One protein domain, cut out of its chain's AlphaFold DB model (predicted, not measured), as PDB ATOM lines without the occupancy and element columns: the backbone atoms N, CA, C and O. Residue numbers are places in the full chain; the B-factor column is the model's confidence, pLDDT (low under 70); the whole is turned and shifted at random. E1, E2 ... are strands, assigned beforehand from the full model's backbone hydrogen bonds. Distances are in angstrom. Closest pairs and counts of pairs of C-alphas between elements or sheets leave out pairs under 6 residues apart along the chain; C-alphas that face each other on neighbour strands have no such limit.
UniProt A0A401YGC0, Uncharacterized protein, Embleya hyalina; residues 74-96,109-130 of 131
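What this domain is: This is residues 74 to 96 and 109 to 130 of the 131 residues of an uncharacterized protein of Embleya hyalina (UniProt A0A401YGC0). With little regular structure, two winding layers of chain, residues 74 to 96 and 109 to 130, stack one on the other, E1 beside E4 and E2 beside E5. The 45 printed residues hold five named strands, E1 to E5 in order, under half of the residues; the class is all strand, with two parallel sheets, E1 = E4 and E2 = E5. The whole is compact, radius of gyration of the C-alphas 9.6 A, and spans 30 by 20 by 8 A, only just flat.

How they stand to each other: Start at residues 74 to 75, which pair parallel with residues 110 to 111 of E3, residues 109 to 111; E3 pairs with no named strand. Next, E1, residues 80 to 82, is parallel to E4, residues 116 to 118, at 1 degrees; find N 117 and O 80 within hydrogen-bond range, 2.8 A. E2, residues 90 to 93, is parallel to E5, residues 126 to 129, at 6 degrees; find N 91 and O 126, 2.9 A.

Where its parts are: Find C-alpha 80 at (-48.124, 35.486, 45.382), where E1 begins, and C-alpha 129 at (-50.865, 34.522, 33.053), where E5 ends. E2 and E5 each measure 10.2 A from first to last C-alpha, E3 7.0 A, E1 and E4 6.7 A.

The domain as a whole: Residues 97 to 108 are not printed; C-alphas 96 and 109 stand 23.5 A apart across the cut. No link printed whole is long. Residues 94 to 96 and 130 have pLDDT under 70.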
ATOM      1  N   HIS A  74     -52.205  41.076  50.160       79.62
ATOM      2  CA  HIS A  74     -53.351  40.462  49.495       79.62
ATOM      3  C   HIS A  74     -52.929  39.762  48.205       79.62
ATOM      4  O   HIS A  74     -52.273  40.368  47.359       79.62
ATOM      5  N   ALA A  75     -53.304  38.497  48.041       79.38
ATOM      6  CA  ALA A  75     -53.004  37.717  46.845       79.38
ATOM      7  C   ALA A  75     -54.264  37.005  46.347       79.38
ATOM      8  O   ALA A  75     -54.932  36.322  47.121       79.38
ATOM      9  N   GLU A  76     -54.563  37.134  45.056       76.19
ATOM     10  CA  GLU A  76     -55.741  36.524  44.425       76.19
ATOM     11  C   GLU A  76     -55.385  35.800  43.123       76.19
ATOM     12  O   GLU A  76     -54.349  36.057  42.515       76.19
ATOM     13  N   THR A  77     -56.251  34.888  42.670       76.69
ATOM     14  CA  THR A  77     -56.176  34.272  41.327       76.69
ATOM     15  C   THR A  77     -54.806  33.652  41.005       76.69
ATOM     16  O   THR A  77     -54.192  33.936  39.980       76.69
ATOM     17  N   GLY A  78     -54.285  32.810  41.906       75.69
ATOM     18  CA  GLY A  78     -53.010  32.106  41.691       75.69
ATOM     19  C   GLY A  78     -51.762  32.993  41.783       75.69
ATOM     20  O   GLY A  78     -50.711  32.631  41.250       75.69
ATOM     21  N   SER A  79     -51.883  34.145  42.444       83.94
ATOM     22  CA  SER A  79     -50.806  35.115  42.668       83.94
ATOM     23  C   SER A  79     -50.097  34.912  44.004       83.94
ATOM     24  O   SER A  79     -50.602  34.236  44.900       83.94
ATOM     25  N   ILE A  80     -48.930  35.535  44.158       82.75
ATOM     26  CA  ILE A  80     -48.124  35.486  45.382       82.75
ATOM     27  C   ILE A  80     -47.840  36.916  45.832       82.75
ATOM     28  O   ILE A  80     -47.215  37.681  45.105       82.75
ATOM     29  N   ALA A  81     -48.262  37.273  47.042       86.12
ATOM     30  CA  ALA A  81     -47.912  38.543  47.668       86.12
ATOM     31  C   ALA A  81     -47.155  38.273  48.971       86.12
ATOM     32  O   ALA A  81     -47.609  37.488  49.806       86.12
ATOM     33  N   ALA A  82     -46.000  38.909  49.153       84.06
ATOM     34  CA  ALA A  82     -45.206  38.789  50.368       84.06
ATOM     35  C   ALA A  82     -44.637  40.141  50.786       84.06
ATOM     36  O   ALA A  82     -44.228  40.954  49.968       84.06
ATOM     37  N   ARG A  83     -44.542  40.371  52.094       82.94
ATOM     38  CA  ARG A  83     -43.863  41.556  52.629       82.94
ATOM     39  C   ARG A  83     -42.341  41.486  52.506       82.94
ATOM     40  O   ARG A  83     -41.692  42.517  52.409       82.94
ATOM     41  N   GLY A  84     -41.788  40.280  52.574       84.19
ATOM     42  CA  GLY A  84     -40.351  40.041  52.505       84.19
ATOM     43  C   GLY A  84     -39.897  39.596  51.120       84.19
ATOM     44  O   GLY A  84     -40.563  39.844  50.117       84.19
ATOM     45  N   ASN A  85     -38.767  38.898  51.104       87.88
ATOM     46  CA  ASN A  85     -38.166  38.373  49.887       87.88
ATOM     47  C   ASN A  85     -38.909  37.121  49.398       87.88
ATOM     48  O   ASN A  85     -39.314  36.277  50.201       87.88
ATOM     49  N   ILE A  86     -39.028  36.970  48.082       83.94
ATOM     50  CA  ILE A  86     -39.611  35.807  47.407       83.94
ATOM     51  C   ILE A  86     -38.503  35.111  46.617       83.94
ATOM     52  O   ILE A  86     -37.775  35.752  45.862       83.94
ATOM     53  N   ARG A  87     -38.358  33.791  46.787       89.50
ATOM     54  CA  ARG A  87     -37.336  32.995  46.093       89.50
ATOM     55  C   ARG A  87     -37.933  31.736  45.488       89.50
ATOM     56  O   ARG A  87     -38.684  31.046  46.171       89.50
ATOM     57  N   ASN A  88     -37.550  31.419  44.250       88.69
ATOM     58  CA  ASN A  88     -37.944  30.196  43.536       88.69
ATOM     59  C   ASN A  88     -39.464  29.947  43.533       88.69
ATOM     60  O   ASN A  88     -39.918  28.808  43.650       88.69
ATOM     61  N   ALA A  89     -40.255  31.018  43.452       84.12
ATOM     62  CA  ALA A  89     -41.707  30.948  43.514       84.12
ATOM     63  C   ALA A  89     -42.330  30.944  42.111       84.12
ATOM     64  O   ALA A  89     -41.837  31.607  41.203       84.12
ATOM     65  N   SER A  90     -43.442  30.228  41.940       85.12
ATOM     66  CA  SER A  90     -44.185  30.178  40.680       85.12
ATOM     67  C   SER A  90     -45.634  30.589  40.906       85.12
ATOM     68  O   SER A  90     -46.365  29.886  41.603       85.12
ATOM     69  N   ALA A  91     -46.055  31.689  40.286       84.25
ATOM     70  CA  ALA A  91     -47.446  32.130  40.248       84.25
ATOM     71  C   ALA A  91     -48.049  31.813  38.874       84.25
ATOM     72  O   ALA A  91     -47.419  32.063  37.842       84.25
ATOM     73  N   ARG A  92     -49.258  31.242  38.853       81.69
ATOM     74  CA  ARG A  92     -49.977  30.945  37.610       81.69
ATOM     75  C   ARG A  92     -51.453  31.293  37.747       81.69
ATOM     76  O   ARG A  92     -52.174  30.638  38.495       81.69
ATOM     77  N   GLY A  93     -51.887  32.289  36.984       77.31
ATOM     78  CA  GLY A  93     -53.294  32.636  36.817       77.31
ATOM     79  C   GLY A  93     -53.879  31.849  35.650       77.31
ATOM     80  O   GLY A  93     -53.279  31.815  34.580       77.31
ATOM     81  N   THR A  94     -55.020  31.198  35.864       65.56
ATOM     82  CA  THR A  94     -55.762  30.436  34.835       65.56
ATOM     83  C   THR A  94     -57.211  30.915  34.715       65.56
ATOM     84  O   THR A  94     -58.088  30.163  34.296       65.56
ATOM     85  N   ALA A  95     -57.512  32.121  35.203       61.66
ATOM     86  CA  ALA A  95     -58.865  32.659  35.174       61.66
ATOM     87  C   ALA A  95     -59.108  33.404  33.857       61.66
ATOM     88  O   ALA A  95     -58.415  34.364  33.542       61.66
ATOM     89  N   THR A  96     -60.132  32.981  33.117       55.88
ATOM     90  CA  THR A  96     -60.557  33.545  31.821       55.88
ATOM     91  C   THR A  96     -61.653  34.607  31.929       55.88
ATOM     92  O   THR A  96     -62.240  35.014  30.928       55.88
ATOM     93  N   ILE A 109     -49.343  45.545  49.858       81.38
ATOM     94  CA  ILE A 109     -48.744  44.740  48.790       81.38
ATOM     95  C   ILE A 109     -49.842  43.844  48.227       81.38
ATOM     96  O   ILE A 109     -50.391  43.011  48.949       81.38
ATOM     97  N   SER A 110     -50.160  44.009  46.945       82.56
ATOM     98  CA  SER A 110     -51.223  43.262  46.279       82.56
ATOM     99  C   SER A 110     -50.729  42.585  45.008       82.56
ATOM    100  O   SER A 110     -49.993  43.194  44.234       82.56
ATOM    101  N   ALA A 111     -51.134  41.331  44.795       83.56
ATOM    102  CA  ALA A 111     -50.872  40.583  43.571       83.56
ATOM    103  C   ALA A 111     -52.156  39.907  43.058       83.56
ATOM    104  O   ALA A 111     -52.838  39.219  43.822       83.56
ATOM    105  N   SER A 112     -52.459  40.063  41.767       82.25
ATOM    106  CA  SER A 112     -53.609  39.444  41.094       82.25
ATOM    107  C   SER A 112     -53.208  38.774  39.774       82.25
ATOM    108  O   SER A 112     -52.123  39.012  39.238       82.25
ATOM    109  N   ASP A 113     -54.082  37.905  39.265       81.69
ATOM    110  CA  ASP A 113     -54.013  37.335  37.911       81.69
ATOM    111  C   ASP A 113     -52.741  36.534  37.581       81.69
ATOM    112  O   ASP A 113     -52.295  36.487  36.433       81.69
ATOM    113  N   GLY A 114     -52.171  35.854  38.575       82.19
ATOM    114  CA  GLY A 114     -50.944  35.070  38.424       82.19
ATOM    115  C   GLY A 114     -49.664  35.880  38.607       82.19
ATOM    116  O   GLY A 114     -48.611  35.455  38.134       82.19
ATOM    117  N   SER A 115     -49.746  37.033  39.273       82.19
ATOM    118  CA  SER A 115     -48.616  37.942  39.500       82.19
ATOM    119  C   SER A 115     -47.870  37.653  40.805       82.19
ATOM    120  O   SER A 115     -48.349  36.935  41.685       82.19
ATOM    121  N   ILE A 116     -46.681  38.241  40.950       85.31
ATOM    122  CA  ILE A 116     -45.866  38.167  42.167       85.31
ATOM    123  C   ILE A 116     -45.582  39.592  42.650       85.31
ATOM    124  O   ILE A 116     -45.021  40.384  41.898       85.31
ATOM    125  N   ALA A 117     -45.943  39.912  43.893       86.44
ATOM    126  CA  ALA A 117     -45.648  41.194  44.529       86.44
ATOM    127  C   ALA A 117     -44.853  40.977  45.823       86.44
ATOM    128  O   ALA A 117     -45.274  40.229  46.705       86.44
ATOM    129  N   ALA A 118     -43.706  41.642  45.941       86.75
ATOM    130  CA  ALA A 118     -42.838  41.563  47.108       86.75
ATOM    131  C   ALA A 118     -42.580  42.957  47.687       86.75
ATOM    132  O   ALA A 118     -42.423  43.922  46.945       86.75
ATOM    133  N   GLY A 119     -42.494  43.047  49.013       83.19
ATOM    134  CA  GLY A 119     -41.941  44.218  49.703       83.19
ATOM    135  C   GLY A 119     -40.409  44.198  49.790       83.19
ATOM    136  O   GLY A 119     -39.818  45.176  50.239       83.19
ATOM    137  N   GLY A 120     -39.778  43.094  49.372       84.38
ATOM    138  CA  GLY A 120     -38.329  42.916  49.278       84.38
ATOM    139  C   GLY A 120     -37.902  42.329  47.927       84.38
ATOM    140  O   GLY A 120     -38.552  42.558  46.910       84.38
ATOM    141  N   ASP A 121     -36.819  41.555  47.916       89.38
ATOM    142  CA  ASP A 121     -36.223  41.012  46.687       89.38
ATOM    143  C   ASP A 121     -37.031  39.845  46.100       89.38
ATOM    144  O   ASP A 121     -37.542  38.997  46.834       89.38
ATOM    145  N   VAL A 122     -37.072  39.744  44.767       85.75
ATOM    146  CA  VAL A 122     -37.647  38.598  44.042       85.75
ATOM    147  C   VAL A 122     -36.548  37.900  43.244       85.75
ATOM    148  O   VAL A 122     -35.995  38.470  42.308       85.75
ATOM    149  N   GLU A 123     -36.240  36.651  43.594       92.19
ATOM    150  CA  GLU A 123     -35.161  35.865  42.985       92.19
ATOM    151  C   GLU A 123     -35.690  34.542  42.419       92.19
ATOM    152  O   GLU A 123     -36.507  33.863  43.045       92.19
ATOM    153  N   GLY A 124     -35.250  34.166  41.214       86.38
ATOM    154  CA  GLY A 124     -35.572  32.869  40.599       86.38
ATOM    155  C   GLY A 124     -37.070  32.565  40.457       86.38
ATOM    156  O   GLY A 124     -37.449  31.400  40.420       86.38
ATOM    157  N   SER A 125     -37.930  33.586  40.441       86.19
ATOM    158  CA  SER A 125     -39.384  33.414  40.492       86.19
ATOM    159  C   SER A 125     -40.035  33.686  39.136       86.19
ATOM    160  O   SER A 125     -39.573  34.542  38.382       86.19
ATOM    161  N   THR A 126     -41.111  32.968  38.821       86.00
ATOM    162  CA  THR A 126     -41.814  33.047  37.534       86.00
ATOM    163  C   THR A 126     -43.293  33.336  37.740       86.00
ATOM    164  O   THR A 126     -43.976  32.612  38.461       86.00
ATOM    165  N   ALA A 127     -43.804  34.366  37.075       84.19
ATOM    166  CA  ALA A 127     -45.225  34.686  37.019       84.19
ATOM    167  C   ALA A 127     -45.748  34.367  35.618       84.19
ATOM    168  O   ALA A 127     -45.118  34.736  34.622       84.19
ATOM    169  N   HIS A 128     -46.871  33.664  35.528       79.31
ATOM    170  CA  HIS A 128     -47.476  33.310  34.254       79.31
ATOM    171  C   HIS A 128     -48.979  33.563  34.273       79.31
ATOM    172  O   HIS A 128     -49.704  33.009  35.096       79.31
ATOM    173  N   HIS A 129     -49.446  34.351  33.315       73.00
ATOM    174  CA  HIS A 129     -50.865  34.522  33.053       73.00
ATOM    175  C   HIS A 129     -51.242  33.647  31.855       73.00
ATOM    176  O   HIS A 129     -50.710  33.843  30.761       73.00
ATOM    177  N   GLY A 130     -52.080  32.637  32.088       68.19
ATOM    178  CA  GLY A 130     -52.541  31.700  31.070       68.19
ATOM    179  C   GLY A 130     -54.040  31.853  30.778       68.19
ATOM    180  O   GLY A 130     -54.786  32.247  31.676       68.19
TER     181      GLY A 130